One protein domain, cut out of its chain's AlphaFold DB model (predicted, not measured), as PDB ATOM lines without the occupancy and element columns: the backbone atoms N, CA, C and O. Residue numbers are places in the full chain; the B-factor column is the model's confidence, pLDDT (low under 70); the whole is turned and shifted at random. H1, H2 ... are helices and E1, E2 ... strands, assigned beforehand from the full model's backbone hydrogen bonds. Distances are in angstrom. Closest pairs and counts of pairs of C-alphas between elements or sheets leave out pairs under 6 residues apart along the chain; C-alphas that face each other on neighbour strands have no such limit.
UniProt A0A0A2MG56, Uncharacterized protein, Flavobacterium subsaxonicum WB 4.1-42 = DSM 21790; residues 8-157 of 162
ATOM      1  N   TYR A   8     425.319 356.942 315.127       65.94
ATOM      2  CA  TYR A   8     425.164 357.751 316.329       65.94
ATOM      3  C   TYR A   8     425.617 356.945 317.533       65.94
ATOM      4  O   TYR A   8     425.413 355.735 317.596       65.94
ATOM      5  N   ASP A   9     426.230 357.636 318.487       75.19
ATOM      6  CA  ASP A   9     426.539 357.065 319.787       75.19
ATOM      7  C   ASP A   9     425.271 357.063 320.648       75.19
ATOM      8  O   ASP A   9     424.889 358.055 321.280       75.19
ATOM      9  N   TYR A  10     424.539 355.959 320.555       87.44
ATOM     10  CA  TYR A  10     423.355 355.690 321.351       87.44
ATOM     11  C   TYR A  10     423.662 354.755 322.513       87.44
ATOM     12  O   TYR A  10     424.367 353.761 322.349       87.44
ATOM     13  N   ASP A  11     423.004 355.033 323.634       90.31
ATOM     14  CA  ASP A  11     422.820 354.091 324.731       90.31
ATOM     15  C   ASP A  11     421.494 353.350 324.496       90.31
ATOM     16  O   ASP A  11     420.426 353.982 324.511       90.31
ATOM     17  N   LEU A  12     421.558 352.043 324.234       89.69
ATOM     18  CA  LEU A  12     420.395 351.159 324.098       89.69
ATOM     19  C   LEU A  12     420.091 350.465 325.424       89.69
ATOM     20  O   LEU A  12     421.001 350.016 326.117       89.69
ATOM     21  N   PHE A  13     418.805 350.321 325.733       89.06
ATOM     22  CA  PHE A  13     418.310 349.706 326.959       89.06
ATOM     23  C   PHE A  13     417.350 348.578 326.611       89.06
ATOM     24  O   PHE A  13     416.261 348.804 326.082       89.06
ATOM     25  N   ILE A  14     417.763 347.353 326.913       85.44
ATOM     26  CA  ILE A  14     416.997 346.142 326.638       85.44
ATOM     27  C   ILE A  14     416.644 345.496 327.970       85.44
ATOM     28  O   ILE A  14     417.508 345.252 328.813       85.44
ATOM     29  N   PHE A  15     415.369 345.183 328.148       80.56
ATOM     30  CA  PHE A  15     414.882 344.487 329.329       80.56
ATOM     31  C   PHE A  15     414.587 343.042 328.951       80.56
ATOM     32  O   PHE A  15     413.927 342.774 327.951       80.56
ATOM     33  N   THR A  16     415.083 342.094 329.729       75.69
ATOM     34  CA  THR A  16     414.723 340.678 329.597       75.69
ATOM     35  C   THR A  16     414.040 340.223 330.882       75.69
ATOM     36  O   THR A  16     413.929 341.000 331.831       75.69
ATOM     37  N   SER A  17     413.532 338.990 330.914       72.12
ATOM     38  CA  SER A  17     412.904 338.434 332.119       72.12
ATOM     39  C   SER A  17     413.894 338.248 333.273       72.12
ATOM     40  O   SER A  17     413.470 338.224 334.424       72.12
ATOM     41  N   THR A  18     415.189 338.112 332.975       73.12
ATOM     42  CA  THR A  18     416.228 337.760 333.954       73.12
ATOM     43  C   THR A  18     417.247 338.870 334.168       73.12
ATOM     44  O   THR A  18     417.702 339.077 335.289       73.12
ATOM     45  N   VAL A  19     417.598 339.606 333.113       80.19
ATOM     46  CA  VAL A  19     418.631 340.648 333.144       80.19
ATOM     47  C   VAL A  19     418.191 341.923 332.429       80.19
ATOM     48  O   VAL A  19     417.359 341.910 331.516       80.19
ATOM     49  N   LYS A  20     418.800 343.044 332.811       86.94
ATOM     50  CA  LYS A  20     418.693 344.318 332.092       86.94
ATOM     51  C   LYS A  20     420.015 344.571 331.383       86.94
ATOM     52  O   LYS A  20     421.072 344.334 331.960       86.94
ATOM     53  N   ILE A  21     419.965 345.044 330.147       89.00
ATOM     54  CA  ILE A  21     421.142 345.220 329.298       89.00
ATOM     55  C   ILE A  21     421.211 346.675 328.852       89.00
ATOM     56  O   ILE A  21     420.239 347.224 328.333       89.00
ATOM     57  N   HIS A  22     422.365 347.288 329.076       93.00
ATOM     58  CA  HIS A  22     422.747 348.583 328.538       93.00
ATOM     59  C   HIS A  22     423.832 348.368 327.476       93.00
ATOM     60  O   HIS A  22     424.765 347.599 327.703       93.00
ATOM     61  N   ILE A  23     423.722 349.041 326.331       91.62
ATOM     62  CA  ILE A  23     424.704 348.961 325.247       91.62
ATOM     63  C   ILE A  23     425.089 350.367 324.810       91.62
ATOM     64  O   ILE A  23     424.254 351.079 324.249       91.62
ATOM     65  N   ALA A  24     426.362 350.717 324.977       92.12
ATOM     66  CA  ALA A  24     426.968 351.825 324.259       92.12
ATOM     67  C   ALA A  24     427.272 351.362 322.828       92.12
ATOM     68  O   ALA A  24     428.012 350.404 322.587       92.12
ATOM     69  N   THR A  25     426.620 351.992 321.857       88.81
ATOM     70  CA  THR A  25     426.701 351.556 320.456       88.81
ATOM     71  C   THR A  25     427.975 352.017 319.767       88.81
ATOM     72  O   THR A  25     428.295 351.458 318.721       88.81
ATOM     73  N   GLY A  26     428.707 352.998 320.308       84.81
ATOM     74  CA  GLY A  26     430.027 353.389 319.805       84.81
ATOM     75  C   GLY A  26     430.023 353.778 318.322       84.81
ATOM     76  O   GLY A  26     430.968 353.466 317.598       84.81
ATOM     77  N   GLY A  27     428.925 354.377 317.843       80.94
ATOM     78  CA  GLY A  27     428.739 354.757 316.438       80.94
ATOM     79  C   GLY A  27     428.394 353.602 315.487       80.94
ATOM     80  O   GLY A  27     428.510 353.770 314.271       80.94
ATOM     81  N   ALA A  28     427.989 352.437 316.004       80.94
ATOM     82  CA  ALA A  28     427.491 351.327 315.193       80.94
ATOM     83  C   ALA A  28     426.249 351.714 314.379       80.94
ATOM     84  O   ALA A  28     425.437 352.537 314.801       80.94
ATOM     85  N   GLU A  29     426.068 351.048 313.237       82.38
ATOM     86  CA  GLU A  29     424.794 351.087 312.526       82.38
ATOM     87  C   GLU A  29     423.747 350.306 313.330       82.38
ATOM     88  O   GLU A  29     423.831 349.083 313.443       82.38
ATOM     89  N   ILE A  30     422.761 351.015 313.891       78.62
ATOM     90  CA  ILE A  30     421.640 350.380 314.588       78.62
ATOM     91  C   ILE A  30     420.400 350.288 313.688       78.62
ATOM     92  O   ILE A  30     420.049 351.261 313.011       78.62
ATOM     93  N   PRO A  31     419.691 349.146 313.682       78.56
ATOM     94  CA  PRO A  31     418.399 349.044 313.021       78.56
ATOM     95  C   PRO A  31     417.386 350.050 313.577       78.56
ATOM     96  O   PRO A  31     417.360 350.346 314.773       78.56
ATOM     97  N   TRP A  32     416.487 350.530 312.713       77.88
ATOM     98  CA  TRP A  32     415.450 351.492 313.101       77.88
ATOM     99  C   TRP A  32     414.540 350.966 314.221       77.88
ATOM    100  O   TRP A  32     414.076 351.742 315.053       77.88
ATOM    101  N   SER A  33     414.312 349.653 314.294       76.81
ATOM    102  CA  SER A  33     413.506 349.020 315.347       76.81
ATOM    103  C   SER A  33     414.081 349.232 316.747       76.81
ATOM    104  O   SER A  33     413.314 349.304 317.706       76.81
ATOM    105  N   LEU A  34     415.406 349.382 316.867       80.38
ATOM    106  CA  LEU A  34     416.088 349.600 318.145       80.38
ATOM    107  C   LEU A  34     416.013 351.054 318.624       80.38
ATOM    108  O   LEU A  34     416.292 351.322 319.790       80.38
ATOM    109  N   ILE A  35     415.607 352.008 317.778       81.00
ATOM    110  CA  ILE A  35     415.686 353.436 318.123       81.00
ATOM    111  C   ILE A  35     414.799 353.812 319.321       81.00
ATOM    112  O   ILE A  35     415.150 354.680 320.120       81.00
ATOM    113  N   ASN A  36     413.682 353.102 319.500       80.69
ATOM    114  CA  ASN A  36     412.768 353.294 320.628       80.69
ATOM    115  C   ASN A  36     413.310 352.729 321.948       80.69
ATOM    116  O   ASN A  36     412.744 353.014 322.999       80.69
ATOM    117  N   LEU A  37     414.392 351.952 321.908       84.69
ATOM    118  CA  LEU A  37     415.094 351.460 323.093       84.69
ATOM    119  C   LEU A  37     416.243 352.382 323.516       84.69
ATOM    120  O   LEU A  37     416.982 352.060 324.441       84.69
ATOM    121  N   THR A  38     416.422 353.522 322.850       85.81
ATOM    122  CA  THR A  38     417.479 354.475 323.198       85.81
ATOM    123  C   THR A  38     417.085 355.356 324.388       85.81
ATOM    124  O   THR A  38     415.897 355.582 324.639       85.81
ATOM    125  N   LYS A  39     418.072 355.958 325.072       79.56
ATOM    126  CA  LYS A  39     417.832 356.972 326.132       79.56
ATOM    127  C   LYS A  39     416.946 358.153 325.714       79.56
ATOM    128  O   LYS A  39     416.418 358.847 326.576       79.56
ATOM    129  N   ASN A  40     416.799 358.403 324.410       78.44
ATOM    130  CA  ASN A  40     415.967 359.489 323.889       78.44
ATOM    131  C   ASN A  40     414.467 359.184 324.004       78.44
ATOM    132  O   ASN A  40     413.653 360.088 323.830       78.44
ATOM    133  N   ASN A  41     414.090 357.935 324.297       82.81
ATOM    134  CA  ASN A  41     412.722 357.586 324.647       82.81
ATOM    135  C   ASN A  41     412.447 357.985 326.115       82.81
ATOM    136  O   ASN A  41     413.045 357.398 327.022       82.81
ATOM    137  N   PRO A  42     411.518 358.923 326.391       82.75
ATOM    138  CA  PRO A  42     411.209 359.348 327.757       82.75
ATOM    139  C   PRO A  42     410.780 358.199 328.677       82.75
ATOM    140  O   PRO A  42     411.085 358.229 329.867       82.75
ATOM    141  N   ALA A  43     410.128 357.164 328.132       82.06
ATOM    142  CA  ALA A  43     409.717 355.995 328.904       82.06
ATOM    143  C   ALA A  43     410.922 355.200 329.431       82.06
ATOM    144  O   ALA A  43     410.871 354.700 330.550       82.06
ATOM    145  N   ILE A  44     412.017 355.121 328.663       83.69
ATOM    146  CA  ILE A  44     413.270 354.481 329.094       83.69
ATOM    147  C   ILE A  44     413.888 355.267 330.255       83.69
ATOM    148  O   ILE A  44     414.229 354.681 331.282       83.69
ATOM    149  N   TYR A  45     413.976 356.592 330.115       81.75
ATOM    150  CA  TYR A  45     414.510 357.476 331.154       81.75
ATOM    151  C   TYR A  45     413.712 357.384 332.461       81.75
ATOM    152  O   TYR A  45     414.274 357.199 333.545       81.75
ATOM    153  N   GLU A  46     412.383 357.476 332.372       82.94
ATOM    154  CA  GLU A  46     411.502 357.353 333.535       82.94
ATOM    155  C   GLU A  46     411.621 355.968 334.187       82.94
ATOM    156  O   GLU A  46     411.500 355.835 335.404       82.94
ATOM    157  N   PHE A  47     411.876 354.935 333.384       80.31
ATOM    158  CA  PHE A  47     412.020 353.577 333.879       80.31
ATOM    159  C   PHE A  47     413.305 353.406 334.687       80.31
ATOM    160  O   PHE A  47     413.237 352.979 335.838       80.31
ATOM    161  N   TYR A  48     414.467 353.782 334.134       79.31
ATOM    162  CA  TYR A  48     415.721 353.544 334.847       79.31
ATOM    163  C   TYR A  48     416.013 354.531 335.978       79.31
ATOM    164  O   TYR A  48     416.788 354.212 336.876       79.31
ATOM    165  N   SER A  49     415.392 355.712 335.977       76.94
ATOM    166  CA  SER A  49     415.554 356.701 337.057       76.94
ATOM    167  C   SER A  49     415.003 356.243 338.415       76.94
ATOM    168  O   SER A  49     415.298 356.867 339.432       76.94
ATOM    169  N   LYS A  50     414.228 355.153 338.442       80.69
ATOM    170  CA  LYS A  50     413.628 354.571 339.651       80.69
ATOM    171  C   LYS A  50     414.487 353.481 340.295       80.69
ATOM    172  O   LYS A  50     414.063 352.910 341.293       80.69
ATOM    173  N   PHE A  51     415.639 353.146 339.713       78.75
ATOM    174  CA  PHE A  51     416.457 352.045 340.207       78.75
ATOM    175  C   PHE A  51     417.336 352.429 341.392       78.75
ATOM    176  O   PHE A  51     417.811 353.558 341.515       78.75
ATOM    177  N   GLU A  52     417.529 351.438 342.258       72.75
ATOM    178  CA  GLU A  52     418.374 351.516 343.442       72.75
ATOM    179  C   GLU A  52     419.854 351.380 343.068       72.75
ATOM    180  O   GLU A  52     420.193 351.161 341.908       72.75
ATOM    181  N   ASN A  53     420.737 351.590 344.044       84.12
ATOM    182  CA  ASN A  53     422.183 351.614 343.850       84.12
ATOM    183  C   ASN A  53     422.780 350.242 344.192       84.12
ATOM    184  O   ASN A  53     423.141 349.989 345.340       84.12
ATOM    185  N   GLU A  54     422.848 349.367 343.193       87.19
ATOM    186  CA  GLU A  54     423.424 348.026 343.308       87.19
ATOM    187  C   GLU A  54     424.940 348.073 343.574       87.19
ATOM    188  O   GLU A  54     425.658 348.980 343.128       87.19
ATOM    189  N   GLU A  55     425.453 347.043 344.253       92.81
ATOM    190  CA  GLU A  55     426.884 346.739 344.198       92.81
ATOM    191  C   GLU A  55     427.251 346.263 342.792       92.81
ATOM    192  O   GLU A  55     426.544 345.453 342.187       92.81
ATOM    193  N   ILE A  56     428.385 346.740 342.285       93.88
ATOM    194  CA  ILE A  56     428.829 346.452 340.924       93.88
ATOM    195  C   ILE A  56     430.215 345.831 340.902       93.88
ATOM    196  O   ILE A  56     431.015 346.015 341.821       93.88
ATOM    197  N   GLU A  57     430.502 345.159 339.799       92.94
ATOM    198  CA  GLU A  57     431.824 344.688 339.424       92.94
ATOM    199  C   GLU A  57     432.174 345.218 338.029       92.94
ATOM    200  O   GLU A  57     431.311 345.375 337.161       92.94
ATOM    201  N   VAL A  58     433.451 345.537 337.834       92.38
ATOM    202  CA  VAL A  58     434.015 345.948 336.547       92.38
ATOM    203  C   VAL A  58     434.766 344.756 335.973       92.38
ATOM    204  O   VAL A  58     435.507 344.086 336.692       92.38
ATOM    205  N   ASN A  59     434.590 344.492 334.679       89.62
ATOM    206  CA  ASN A  59     435.242 343.367 334.026       89.62
ATOM    207  C   ASN A  59     436.771 343.509 334.117       89.62
ATOM    208  O   ASN A  59     437.370 344.446 333.582       89.62
ATOM    209  N   SER A  60     437.415 342.547 334.776       87.75
ATOM    210  CA  SER A  60     438.863 342.537 334.996       87.75
ATOM    211  C   SER A  60     439.675 342.450 333.699       87.75
ATOM    212  O   SER A  60     440.834 342.860 333.674       87.75
ATOM    213  N   ASN A  61     439.070 341.990 332.600       86.31
ATOM    214  CA  ASN A  61     439.727 341.841 331.299       86.31
ATOM    215  C   ASN A  61     439.747 343.136 330.464       86.31
ATOM    216  O   ASN A  61     440.331 343.157 329.378       86.31
ATOM    217  N   LEU A  62     439.151 344.237 330.945       86.25
ATOM    218  CA  LEU A  62     439.117 345.511 330.207       86.25
ATOM    219  C   LEU A  62     440.500 346.065 329.871       86.25
ATOM    220  O   LEU A  62     440.647 346.788 328.884       86.25
ATOM    221  N   GLN A  63     441.520 345.706 330.651       81.12
ATOM    222  CA  GLN A  63     442.881 346.129 330.364       81.12
ATOM    223  C   GLN A  63     443.366 345.631 328.999       81.12
ATOM    224  O   GLN A  63     443.986 346.397 328.258       81.12
ATOM    225  N   ASP A  64     443.034 344.392 328.646       81.75
ATOM    226  CA  ASP A  64     443.446 343.777 327.386       81.75
ATOM    227  C   ASP A  64     442.483 344.112 326.238       81.75
ATOM    228  O   ASP A  64     442.915 344.248 325.094       81.75
ATOM    229  N   ILE A  65     441.195 344.299 326.539       79.19
ATOM    230  CA  ILE A  65     440.163 344.590 325.532       79.19
ATOM    231  C   ILE A  65     440.205 346.062 325.093       79.19
ATOM    232  O   ILE A  65     440.107 346.360 323.902       79.19
ATOM    233  N   VAL A  66     440.357 346.986 326.050       80.81
ATOM    234  CA  VAL A  66     440.183 348.430 325.834       80.81
ATOM    235  C   VAL A  66     441.445 349.203 326.186       80.81
ATOM    236  O   VAL A  66     441.962 349.931 325.338       80.81
ATOM    237  N   TYR A  67     441.958 349.067 327.413       77.81
ATOM    238  CA  TYR A  67     442.900 350.058 327.940       77.81
ATOM    239  C   TYR A  67     444.213 350.078 327.172       77.81
ATOM    240  O   TYR A  67     444.620 351.151 326.740       77.81
ATOM    241  N   ARG A  68     444.854 348.925 326.932       71.88
ATOM    242  CA  ARG A  68     446.119 348.885 326.170       71.88
ATOM    243  C   ARG A  68     445.976 349.555 324.804       71.88
ATOM    244  O   ARG A  68     446.754 350.441 324.468       71.88
ATOM    245  N   ARG A  69     444.927 349.193 324.063       74.38
ATOM    246  CA  ARG A  69     444.664 349.728 322.723       74.38
ATOM    247  C   ARG A  69     444.359 351.228 322.748       74.38
ATOM    248  O   ARG A  69     444.824 351.955 321.879       74.38
ATOM    249  N   GLN A  70     443.584 351.702 323.723       74.94
ATOM    250  CA  GLN A  70     443.225 353.119 323.825       74.94
ATOM    251  C   GLN A  70     444.381 353.982 324.330       74.94
ATOM    252  O   GLN A  70     444.574 355.066 323.796       74.94
ATOM    253  N   PHE A  71     445.197 353.504 325.272       67.50
ATOM    254  CA  PHE A  71     446.395 354.224 325.722       67.50
ATOM    255  C   PHE A  71     447.426 354.409 324.599       67.50
ATOM    256  O   PHE A  71     448.094 355.442 324.545       67.50
ATOM    257  N   GLU A  72     447.546 353.441 323.684       70.69
ATOM    258  CA  GLU A  72     448.400 353.564 322.495       70.69
ATOM    259  C   GLU A  72     447.893 354.630 321.511       70.69
ATOM    260  O   GLU A  72     448.694 355.333 320.894       70.69
ATOM    261  N   LEU A  73     446.570 354.769 321.378       75.38
ATOM    262  CA  LEU A  73     445.927 355.691 320.436       75.38
ATOM    263  C   LEU A  73     445.701 357.095 321.017       75.38
ATOM    264  O   LEU A  73     445.705 358.076 320.275       75.38
ATOM    265  N   ASN A  74     445.498 357.197 322.329       78.00
ATOM    266  CA  ASN A  74     445.178 358.423 323.042       78.00
ATOM    267  C   ASN A  74     445.815 358.411 324.441       78.00
ATOM    268  O   ASN A  74     445.321 357.770 325.369       78.00
ATOM    269  N   ARG A  75     446.900 359.174 324.609       75.19
ATOM    270  CA  ARG A  75     447.621 359.274 325.888       75.19
ATOM    271  C   ARG A  75     446.811 359.938 327.004       75.19
ATOM    272  O   ARG A  75     447.131 359.717 328.166       75.19
ATOM    273  N   ASP A  76     445.769 360.689 326.656       82.69
ATOM    274  CA  ASP A  76     444.867 361.341 327.608       82.69
ATOM    275  C   ASP A  76     443.654 360.457 327.959       82.69
ATOM    276  O   ASP A  76     442.709 360.911 328.609       82.69
ATOM    277  N   PHE A  77     443.643 359.188 327.524       82.75
ATOM    278  CA  PHE A  77     442.600 358.241 327.897       82.75
ATOM    279  C   PHE A  77     442.560 358.063 329.421       82.75
ATOM    280  O   PHE A  77     443.502 357.575 330.044       82.75
ATOM    281  N   SER A  78     441.432 358.440 330.019       87.75
ATOM    282  CA  SER A  78     441.156 358.219 331.434       87.75
ATOM    283  C   SER A  78     440.209 357.037 331.585       87.75
ATOM    284  O   SER A  78     439.055 357.092 331.157       87.75
ATOM    285  N   VAL A  79     440.706 355.983 332.235       87.81
ATOM    286  CA  VAL A  79     439.917 354.797 332.598       87.81
ATOM    287  C   VAL A  79     438.694 355.191 333.426       87.81
ATOM    288  O   VAL A  79     437.601 354.699 333.172       87.81
ATOM    289  N   GLU A  80     438.848 356.121 334.368       89.38
ATOM    290  CA  GLU A  80     437.747 356.607 335.205       89.38
ATOM    291  C   GLU A  80     436.652 357.276 334.363       89.38
ATOM    292  O   GLU A  80     435.466 356.977 334.515       89.38
ATOM    293  N   ASN A  81     437.042 358.137 333.417       89.06
ATOM    294  CA  ASN A  81     436.085 358.794 332.527       89.06
ATOM    295  C   ASN A  81     435.384 357.796 331.604       89.06
ATOM    296  O   ASN A  81     434.186 357.942 331.366       89.06
ATOM    297  N   TYR A  82     436.117 356.794 331.113       90.56
ATOM    298  CA  TYR A  82     435.553 355.709 330.319       90.56
ATOM    299  C   TYR A  82     434.511 354.921 331.122       90.56
ATOM    300  O   TYR A  82     433.388 354.756 330.659       90.56
ATOM    301  N   LEU A  83     434.839 354.498 332.346       94.25
ATOM    302  CA  LEU A  83     433.972 353.652 333.174       94.25
ATOM    303  C   LEU A  83     432.723 354.364 333.708       94.25
ATOM    304  O   LEU A  83     431.720 353.710 333.989       94.25
ATOM    305  N   ARG A  84     432.749 355.694 333.833       93.75
ATOM    306  CA  ARG A  84     431.730 356.476 334.553       93.75
ATOM    307  C   ARG A  84     430.279 356.176 334.153       93.75
ATOM    308  O   ARG A  84     429.418 356.056 335.027       93.75
ATOM    309  N   SER A  85     429.969 356.108 332.858       92.00
ATOM    310  CA  SER A  85     428.604 355.799 332.396       92.00
ATOM    311  C   SER A  85     428.261 354.325 332.606       92.00
ATOM    312  O   SER A  85     427.151 354.014 333.042       92.00
ATOM    313  N   PHE A  86     429.216 353.424 332.361       95.12
ATOM    314  CA  PHE A  86     429.009 351.990 332.514       95.12
ATOM    315  C   PHE A  86     428.731 351.609 333.966       95.12
ATOM    316  O   PHE A  86     427.763 350.895 334.221       95.12
ATOM    317  N   GLU A  87     429.505 352.148 334.911       95.19
ATOM    318  CA  GLU A  87     429.287 351.957 336.346       95.19
ATOM    319  C   GLU A  87     427.944 352.525 336.800       95.19
ATOM    320  O   GLU A  87     427.233 351.888 337.575       95.19
ATOM    321  N   LYS A  88     427.555 353.704 336.295       93.75
ATOM    322  CA  LYS A  88     426.249 354.299 336.604       93.75
ATOM    323  C   LYS A  88     425.103 353.361 336.220       93.75
ATOM    324  O   LYS A  88     424.199 353.152 337.023       93.75
ATOM    325  N   PHE A  89     425.123 352.804 335.010       93.56
ATOM    326  CA  PHE A  89     424.063 351.895 334.573       93.56
ATOM    327  C   PHE A  89     424.156 350.522 335.244       93.56
ATOM    328  O   PHE A  89     423.120 349.953 335.581       93.56
ATOM    329  N   ALA A  90     425.359 350.032 335.544       93.50
ATOM    330  CA  ALA A  90     425.531 348.832 336.358       93.50
ATOM    331  C   ALA A  90     424.913 348.987 337.748       93.50
ATOM    332  O   ALA A  90     424.203 348.093 338.205       93.50
ATOM    333  N   ARG A  91     425.068 350.161 338.371       92.94
ATOM    334  CA  ARG A  91     424.423 350.479 339.652       92.94
ATOM    335  C   ARG A  91     422.907 350.467 339.552       92.94
ATOM    336  O   ARG A  91     422.263 350.066 340.498       92.94
ATOM    337  N   TYR A  92     422.340 350.816 338.400       91.94
ATOM    338  CA  TYR A  92     420.900 350.708 338.134       91.94
ATOM    339  C   TYR A  92     420.432 349.274 337.805       91.94
ATOM    340  O   TYR A  92     419.278 349.057 337.416       91.94
ATOM    341  N   GLY A  93     421.316 348.284 337.934       89.88
ATOM    342  CA  GLY A  93     421.010 346.880 337.690       89.88
ATOM    343  C   GLY A  93     421.197 346.434 336.236       89.88
ATOM    344  O   GLY A  93     420.603 345.428 335.856       89.88
ATOM    345  N   PHE A  94     421.944 347.171 335.404       91.50
ATOM    346  CA  PHE A  94     422.193 346.796 334.005       91.50
ATOM    347  C   PHE A  94     423.547 346.112 333.812       91.50
ATOM    348  O   PHE A  94     424.582 346.617 334.228       91.50
ATOM    349  N   TYR A  95     423.570 345.024 333.051       92.06
ATOM    350  CA  TYR A  95     424.799 344.561 332.415       92.06
ATOM    351  C   TYR A  95     425.155 345.536 331.301       92.06
ATOM    352  O   TYR A  95     424.376 345.743 330.370       92.06
ATOM    353  N   SER A  96     426.306 346.175 331.444       93.69
ATOM    354  CA  SER A  96     426.691 347.351 330.680       93.69
ATOM    355  C   SER A  96     427.782 346.982 329.686       93.69
ATOM    356  O   SER A  96     428.879 346.588 330.086       93.69
ATOM    357  N   PHE A  97     427.469 347.077 328.398       93.06
ATOM    358  CA  PHE A  97     428.332 346.640 327.307       93.06
ATOM    359  C   PHE A  97     428.805 347.813 326.454       93.06
ATOM    360  O   PHE A  97     428.047 348.754 326.219       93.06
ATOM    361  N   ASP A  98     430.025 347.706 325.936       92.00
ATOM    362  CA  ASP A  98     430.563 348.613 324.921       92.00
ATOM    363  C   ASP A  98     430.885 347.858 323.632       92.00
ATOM    364  O   ASP A  98     431.097 346.637 323.618       92.00
ATOM    365  N   LYS A  99     430.908 348.583 322.519       88.12
ATOM    366  CA  LYS A  99     431.234 348.025 321.213       88.12
ATOM    367  C   LYS A  99     432.706 347.617 321.171       88.12
ATOM    368  O   LYS A  99     433.607 348.431 321.340       88.12
ATOM    369  N   THR A 100     432.977 346.356 320.847       85.81
ATOM    370  CA  THR A 100     434.352 345.824 320.839       85.81
ATOM    371  C   THR A 100     435.214 346.425 319.726       85.81
ATOM    372  O   THR A 100     436.407 346.659 319.900       85.81
ATOM    373  N   ASN A 101     434.623 346.680 318.557       81.94
ATOM    374  CA  ASN A 101     435.360 347.112 317.372       81.94
ATOM    375  C   ASN A 101     434.804 348.416 316.802       81.94
ATOM    376  O   ASN A 101     434.039 348.408 315.835       81.94
ATOM    377  N   ILE A 102     435.186 349.543 317.394       78.44
ATOM    378  CA  ILE A 102     434.698 350.877 317.007       78.44
ATOM    379  C   ILE A 102     435.013 351.260 315.552       78.44
ATOM    380  O   ILE A 102     434.275 352.029 314.947       78.44
ATOM    381  N   SER A 103     436.057 350.686 314.945       79.19
ATOM    382  CA  SER A 103     436.423 350.987 313.554       79.19
ATOM    383  C   SER A 103     435.557 350.271 312.515       79.19
ATOM    384  O   SER A 103     435.609 350.628 311.340       79.19
ATOM    385  N   ASN A 104     434.779 349.258 312.911       80.56
ATOM    386  CA  ASN A 104     433.882 348.533 312.013       80.56
ATOM    387  C   ASN A 104     432.423 348.748 312.420       80.56
ATOM    388  O   ASN A 104     431.908 348.078 313.313       80.56
ATOM    389  N   THR A 105     431.731 349.640 311.722       80.75
ATOM    390  CA  THR A 105     430.345 350.025 312.026       80.75
ATOM    391  C   THR A 105     429.325 348.891 311.880       80.75
ATOM    392  O   THR A 105     428.257 348.978 312.477       80.75
ATOM    393  N   LYS A 106     429.662 347.822 311.143       81.19
ATOM    394  CA  LYS A 106     428.815 346.631 310.942       81.19
ATOM    395  C   LYS A 106     429.090 345.503 311.935       81.19
ATOM    396  O   LYS A 106     428.383 344.501 311.932       81.19
ATOM    397  N   ASP A 107     430.148 345.621 312.734       81.25
ATOM    398  CA  ASP A 107     430.485 344.613 313.736       81.25
ATOM    399  C   ASP A 107     429.537 344.730 314.936       81.25
ATOM    400  O   ASP A 107     429.590 345.713 315.676       81.25
ATOM    401  N   ALA A 108     428.697 343.714 315.116       82.25
ATOM    402  CA  ALA A 108     427.713 343.609 316.191       82.25
ATOM    403  C   ALA A 108     428.277 342.946 317.465       82.25
ATOM    404  O   ALA A 108     427.518 342.398 318.267       82.25
ATOM    405  N   SER A 109     429.602 342.944 317.636       85.88
ATOM    406  CA  SER A 109     430.265 342.413 318.828       85.88
ATOM    407  C   SER A 109     430.385 343.464 319.923       85.88
ATOM    408  O   SER A 109     430.902 344.567 319.701       85.88
ATOM    409  N   TYR A 110     429.965 343.073 321.121       88.62
ATOM    410  CA  TYR A 110     429.993 343.896 322.321       88.62
ATOM    411  C   TYR A 110     430.656 343.134 323.464       88.62
ATOM    412  O   TYR A 110     430.479 341.920 323.596       88.62
ATOM    413  N   HIS A 111     431.402 343.841 324.303       89.88
ATOM    414  CA  HIS A 111     432.077 343.270 325.465       89.88
ATOM    415  C   HIS A 111     431.509 343.859 326.751       89.88
ATOM    416  O   HIS A 111     431.121 345.027 326.800       89.88
ATOM    417  N   LEU A 112     431.432 343.029 327.787       91.69
ATOM    418  CA  LEU A 112     430.946 343.448 329.095       91.69
ATOM    419  C   LEU A 112     431.963 344.373 329.773       91.69
ATOM    420  O   LEU A 112     433.133 344.009 329.896       91.69
ATOM    421  N   VAL A 113     431.503 345.532 330.243       93.44
ATOM    422  CA  VAL A 113     432.324 346.539 330.932       93.44
ATOM    423  C   VAL A 113     432.071 346.521 332.434       93.44
ATOM    424  O   VAL A 113     433.010 346.374 333.210       93.44
ATOM    425  N   ALA A 114     430.811 346.633 332.849       93.56
ATOM    426  CA  ALA A 114     430.418 346.640 334.256       93.56
ATOM    427  C   ALA A 114     429.063 345.953 334.448       93.56
ATOM    428  O   ALA A 114     428.227 345.961 333.540       93.56
ATOM    429  N   TYR A 115     428.839 345.359 335.617       92.38
ATOM    430  CA  TYR A 115     427.623 344.600 335.911       92.38
ATOM    431  C   TYR A 115     427.267 344.583 337.402       92.38
ATOM    432  O   TYR A 115     428.140 344.814 338.239       92.38
ATOM    433  N   PRO A 116     426.001 344.292 337.754       91.12
ATOM    434  CA  PRO A 116     425.583 344.100 339.140       91.12
ATOM    435  C   PRO A 116     426.182 342.810 339.711       91.12
ATOM    436  O   PRO A 116     426.069 341.745 339.104       91.12
ATOM    437  N   LYS A 117     426.787 342.887 340.897       86.75
ATOM    438  CA  LYS A 117     427.563 341.788 341.497       86.75
ATOM    439  C   LYS A 117     426.715 340.581 341.913       86.75
ATOM    440  O   LYS A 117     427.167 339.446 341.832       86.75
ATOM    441  N   ASN A 118     425.480 340.821 342.351       76.12
ATOM    442  CA  ASN A 118     424.601 339.790 342.919       76.12
ATOM    443  C   ASN A 118     423.630 339.177 341.895       76.12
ATOM    444  O   ASN A 118     422.634 338.565 342.278       76.12
ATOM    445  N   GLN A 119     423.886 339.357 340.598       68.81
ATOM    446  CA  GLN A 119     423.050 338.821 339.527       68.81
ATOM    447  C   GLN A 119     423.839 337.793 338.710       68.81
ATOM    448  O   GLN A 119     425.007 337.998 338.378       68.81
ATOM    449  N   ASN A 120     423.192 336.677 338.374       64.69
ATOM    450  CA  ASN A 120     423.757 335.697 337.454       64.69
ATOM    451  C   ASN A 120     423.409 336.101 336.023       64.69
ATOM    452  O   ASN A 120     422.234 336.155 335.657       64.69
ATOM    453  N   PHE A 121     424.431 336.350 335.203       65.38
ATOM    454  CA  PHE A 121     424.233 336.563 333.775       65.38
ATOM    455  C   PHE A 121     423.958 335.221 333.100       65.38
ATOM    456  O   PHE A 121     424.877 334.510 332.689       65.38
ATOM    457  N   GLU A 122     422.690 334.842 332.991       59.50
ATOM    458  CA  GLU A 122     422.319 333.754 332.094       59.50
ATOM    459  C   GLU A 122     422.410 334.232 330.641       59.50
ATOM    460  O   GLU A 122     422.122 335.390 330.330       59.50
ATOM    461  N   LYS A 123     422.830 333.336 329.732       54.75
ATOM    462  CA  LYS A 123     422.851 333.630 328.294       54.75
ATOM    463  C   LYS A 123     421.505 334.220 327.894       54.75
ATOM    464  O   LYS A 123     420.458 333.681 328.247       54.75
ATOM    465  N   VAL A 124     421.554 335.282 327.097       55.31
ATOM    466  CA  VAL A 124     420.391 336.055 326.648       55.31
ATOM    467  C   VAL A 124     419.534 335.296 325.616       55.31
ATOM    468  O   VAL A 124     419.074 335.846 324.626       55.31
ATOM    469  N   SER A 125     419.337 333.990 325.800       49.09
ATOM    470  CA  SER A 125     418.542 333.127 324.923       49.09
ATOM    471  C   SER A 125     417.037 333.187 325.208       49.09
ATOM    472  O   SER A 125     416.278 332.459 324.577       49.09
ATOM    473  N   GLN A 126     416.586 334.042 326.131       52.56
ATOM    474  CA  GLN A 126     415.168 334.251 326.436       52.56
ATOM    475  C   GLN A 126     414.816 335.735 326.263       52.56
ATOM    476  O   GLN A 126     414.986 336.543 327.174       52.56
ATOM    477  N   PHE A 127     414.351 336.109 325.070       56.28
ATOM    478  CA  PHE A 127     413.960 337.485 324.761       56.28
ATOM    479  C   PHE A 127     412.436 337.699 324.742       56.28
ATOM    480  O   PHE A 127     411.701 336.966 324.092       56.28
ATOM    481  N   ILE A 128     412.045 338.795 325.409       55.53
ATOM    482  CA  ILE A 128     410.988 339.782 325.087       55.53
ATOM    483  C   ILE A 128     409.537 339.292 325.109       55.53
ATOM    484  O   ILE A 128     408.783 339.467 324.161       55.53
ATOM    485  N   GLU A 129     409.083 338.866 326.284       57.09
ATOM    486  CA  GLU A 129     407.688 339.101 326.692       57.09
ATOM    487  C   GLU A 129     407.603 339.654 328.121       57.09
ATOM    488  O   GLU A 129     406.782 339.237 328.932       57.09
ATOM    489  N   THR A 130     408.457 340.619 328.463       65.19
ATOM    490  CA  THR A 130     408.317 341.317 329.748       65.19
ATOM    491  C   THR A 130     407.272 342.426 329.652       65.19
ATOM    492  O   THR A 130     407.109 343.062 328.602       65.19
ATOM    493  N   GLN A 131     406.549 342.675 330.747       65.75
ATOM    494  CA  GLN A 131     405.576 343.770 330.792       65.75
ATOM    495  C   GLN A 131     406.251 345.132 330.586       65.75
ATOM    496  O   GLN A 131     405.661 346.041 330.005       65.75
ATOM    497  N   GLU A 132     407.508 345.247 330.999       70.94
ATOM    498  CA  GLU A 132     408.373 346.407 330.839       70.94
ATOM    499  C   GLU A 132     408.533 346.776 329.364       70.94
ATOM    500  O   GLU A 132     408.215 347.901 328.975       70.94
ATOM    501  N   ASN A 133     408.936 345.819 328.521       70.56
ATOM    502  CA  ASN A 133     409.077 346.061 327.085       70.56
ATOM    503  C   ASN A 133     407.733 346.404 326.440       70.56
ATOM    504  O   ASN A 133     407.668 347.313 325.616       70.56
ATOM    505  N   GLN A 134     406.646 345.732 326.838       71.06
ATOM    506  CA  GLN A 134     405.309 346.040 326.319       71.06
ATOM    507  C   GLN A 134     404.871 347.467 326.675       71.06
ATOM    508  O   GLN A 134     404.290 348.156 325.835       71.06
ATOM    509  N   LYS A 135     405.180 347.930 327.891       73.19
ATOM    510  CA  LYS A 135     404.884 349.290 328.352       73.19
ATOM    511  C   LYS A 135     405.731 350.336 327.625       73.19
ATOM    512  O   LYS A 135     405.190 351.353 327.203       73.19
ATOM    513  N   ILE A 136     407.027 350.078 327.455       72.06
ATOM    514  CA  ILE A 136     407.971 350.985 326.781       72.06
ATOM    515  C   ILE A 136     407.658 351.107 325.284       72.06
ATOM    516  O   ILE A 136     407.729 352.200 324.723       72.06
ATOM    517  N   LEU A 137     407.314 349.993 324.633       71.12
ATOM    518  CA  LEU A 137     407.132 349.923 323.179       71.12
ATOM    519  C   LEU A 137     405.672 350.116 322.746       71.12
ATOM    520  O   LEU A 137     405.398 350.330 321.565       71.12
ATOM    521  N   GLY A 138     404.721 350.035 323.681       66.50
ATOM    522  CA  GLY A 138     403.300 350.324 323.473       66.50
ATOM    523  C   GLY A 138     402.580 349.432 322.453       66.50
ATOM    524  O   GLY A 138     401.448 349.744 322.078       66.50
ATOM    525  N   ARG A 139     403.209 348.361 321.937       62.97
ATOM    526  CA  ARG A 139     402.673 347.512 320.851       62.97
ATOM    527  C   ARG A 139     403.192 346.072 320.924       62.97
ATOM    528  O   ARG A 139     404.397 345.855 320.937       62.97
ATOM    529  N   ARG A 140     402.287 345.083 320.843       57.50
ATOM    530  CA  ARG A 140     402.634 343.642 320.787       57.50
ATOM    531  C   ARG A 140     403.192 343.185 319.430       57.50
ATOM    532  O   ARG A 140     404.030 342.302 319.388       57.50
ATOM    533  N   HIS A 141     402.778 343.796 318.317       56.44
ATOM    534  CA  HIS A 141     403.150 343.340 316.961       56.44
ATOM    535  C   HIS A 141     404.542 343.783 316.472       56.44
ATOM    536  O   HIS A 141     404.932 343.436 315.363       56.44
ATOM    537  N   PHE A 142     405.292 344.549 317.269       59.72
ATOM    538  CA  PHE A 142     406.645 345.004 316.918       59.72
ATOM    539  C   PHE A 142     407.758 344.123 317.509       59.72
ATOM    540  O   PHE A 142     408.932 344.417 317.304       59.72
ATOM    541  N   MET A 143     407.404 343.070 318.256       63.97
ATOM    542  CA  MET A 143     408.379 342.307 319.037       63.97
ATOM    543  C   MET A 143     409.194 341.329 318.184       63.97
ATOM    544  O   MET A 143     410.395 341.235 318.394       63.97
ATOM    545  N   ASP A 144     408.618 340.665 317.174       66.50
ATOM    546  CA  ASP A 144     409.351 339.631 316.418       66.50
ATOM    547  C   ASP A 144     410.576 340.155 315.641       66.50
ATOM    548  O   ASP A 144     411.636 339.521 315.705       66.50
ATOM    549  N   PRO A 145     410.506 341.292 314.915       68.94
ATOM    550  CA  PRO A 145     411.689 341.860 314.265       68.94
ATOM    551  C   PRO A 145     412.727 342.331 315.288       68.94
ATOM    552  O   PRO A 145     413.920 342.109 315.098       68.94
ATOM    553  N   LEU A 146     412.263 342.905 316.401       70.94
ATOM    554  CA  LEU A 146     413.108 343.386 317.489       70.94
ATOM    555  C   LEU A 146     413.879 342.241 318.165       70.94
ATOM    556  O   LEU A 146     415.080 342.353 318.397       70.94
ATOM    557  N   ILE A 147     413.207 341.116 318.425       70.75
ATOM    558  CA  ILE A 147     413.814 339.900 318.981       70.75
ATOM    559  C   ILE A 147     414.919 339.389 318.059       70.75
ATOM    560  O   ILE A 147     416.014 339.087 318.528       70.75
ATOM    561  N   LYS A 148     414.656 339.311 316.749       73.50
ATOM    562  CA  LYS A 148     415.655 338.853 315.770       73.50
ATOM    563  C   LYS A 148     416.876 339.767 315.724       73.50
ATOM    564  O   LYS A 148     417.996 339.273 315.646       73.50
ATOM    565  N   GLU A 149     416.663 341.078 315.776       76.38
ATOM    566  CA  GLU A 149     417.751 342.056 315.777       76.38
ATOM    567  C   GLU A 149     418.595 341.962 317.043       76.38
ATOM    568  O   GLU A 149     419.817 341.888 316.950       76.38
ATOM    569  N   ILE A 150     417.973 341.878 318.218       74.75
ATOM    570  CA  ILE A 150     418.729 341.760 319.467       74.75
ATOM    571  C   ILE A 150     419.453 340.408 319.540       74.75
ATOM    572  O   ILE A 150     420.610 340.362 319.949       74.75
ATOM    573  N   ALA A 151     418.833 339.320 319.073       75.06
ATOM    574  CA  ALA A 151     419.475 338.008 318.992       75.06
ATOM    575  C   ALA A 151     420.671 337.972 318.020       75.06
ATOM    576  O   ALA A 151     421.498 337.065 318.106       75.06
ATOM    577  N   SER A 152     420.775 338.938 317.100       77.00
ATOM    578  CA  SER A 152     421.940 339.086 316.221       77.00
ATOM    579  C   SER A 152     423.129 339.787 316.889       77.00
ATOM    580  O   SER A 152     424.244 339.714 316.370       77.00
ATOM    581  N   LEU A 153     422.914 340.448 318.035       78.50
ATOM    582  CA  LEU A 153     423.979 341.088 318.804       78.50
ATOM    583  C   LEU A 153     424.784 340.026 319.559       78.50
ATOM    584  O   LEU A 153     424.232 339.145 320.221       78.50
ATOM    585  N   ASN A 154     426.108 340.121 319.477       80.25
ATOM    586  CA  ASN A 154     427.009 339.176 320.118       80.25
ATOM    587  C   ASN A 154     427.556 339.766 321.422       80.25
ATOM    588  O   ASN A 154     428.531 340.521 321.412       80.25
ATOM    589  N   PHE A 155     426.917 339.414 322.537       78.50
ATOM    590  CA  PHE A 155     427.345 339.805 323.879       78.50
ATOM    591  C   PHE A 155     428.416 338.850 324.393       78.50
ATOM    592  O   PHE A 155     428.132 337.693 324.713       78.50
ATOM    593  N   GLN A 156     429.648 339.334 324.497       76.50
ATOM    594  CA  GLN A 156     430.746 338.571 325.071       76.50
ATOM    595  C   GLN A 156     430.883 338.909 326.561       76.50
ATOM    596  O   GLN A 156     431.306 340.019 326.896       76.50
ATOM    597  N   PRO A 157     430.544 337.976 327.474       65.75
ATOM    598  CA  PRO A 157     430.609 338.244 328.909       65.75
ATOM    599  C   PRO A 157     432.049 338.343 329.431       65.75
ATOM    600  O   PRO A 157     432.256 338.967 330.458       65.75
TER     601      PRO A 157
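What this domain is: This is residues 8 to 157 of the 162 residues of an uncharacterized protein of Flavobacterium subsaxonicum WB 4.1-42 = DSM 21790 (UniProt A0A0A2MG56). A strongly twisted six-stranded sheet, E1 to E6, makes the middle, and H4 crosses slantwise over E4 and E5 on one face. H3 lies out beyond one end of the sheet, while H1, H2 and H5 gather loosely at the other end, near the edge strand E1, with H6 next to H1 and farther from the sheet. The printed part has 150 residues, with six named helices and six named strands in the order E1 E2 H1 H2 E3 H3 H4 E4 E5 H5 H6 E6. The class is mixed, helices and strands, and the sheet is branched, with parallel and antiparallel pairs. The whole is compact, with a radius of gyration of the C-alphas of 15.1 A and spans of 47 by 33 by 27 A.

How they stand to each other: E1, residues 11 to 15, and E2, residues 20 to 24, form an antiparallel hairpin; N 12 and O 23 are 2.9 A apart, within hydrogen-bond range. H1, residues 32 to 37, comes closest to E1 at the C-alphas of Leu 37 and Phe 13, 5.3 A apart. H2, residues 42 to 48, only grazes the sheet. E3, residues 56 to 58, is an edge strand. H3, residues 62 to 73, only grazes the sheet with residues 62 to 66. H4, residues 79 to 91, has a height over the sheet of 7.6 A. E4, residues 94 to 99, is parallel to E2, with N 22 and O 95 2.8 A apart. E5, residues 109 to 116, forms a hairpin with E4, with N 113 and O 96 2.8 A apart, and bends by 57 degrees at residue 113. H4 lies over E4 and E5; its closest C-alphas to E5 are those of Ala 90 and Tyr 115, 4.7 A apart. E3 is antiparallel to E5, with N 57 and O 115 2.9 A apart. H5, residues 131 to 137, only grazes the sheet. H6, residues 140 to 151, is not on the sheet and only just touches H1, with 3 pairs of C-alphas within 8 A, the closest those of Ser 33 and Leu 146, 6.0 A. E6, residues 154 to 156, is parallel to E5, with N 110 and O 154 2.9 A apart; E5, H5, H6 and E6 make a strand-helix-strand unit, two parallel neighbour strands with helices between, whose crossover is right-handed. Every O i to N i+4 pair is within hydrogen-bond range in H2 and H5, against 6 of 8 in H3, 7 of 9 in H4, 5 of 8 in H6 and 0 of 2 in H1, where 2 of 3 O i to N i+3 pairs are.

Where its parts are: E1 begins at C-alpha 11, (422.820, 354.091, 324.731), and E6 ends at C-alpha 156, (430.746, 338.571, 325.071). E5 is 20.9 A long, H6 17.8 A, H4 17.6 A, and H3 and E4 15.7 A each.

The domain as a whole: The C-alphas farthest apart are those of Arg 75 and His 141, 48.1 A. The printed part has no cut, and the link from E5 to H5, 14 residues, is long. The mean pLDDT of the printed part is 79.8, with residues 119 to 131 and 138 to 145 among those under 70.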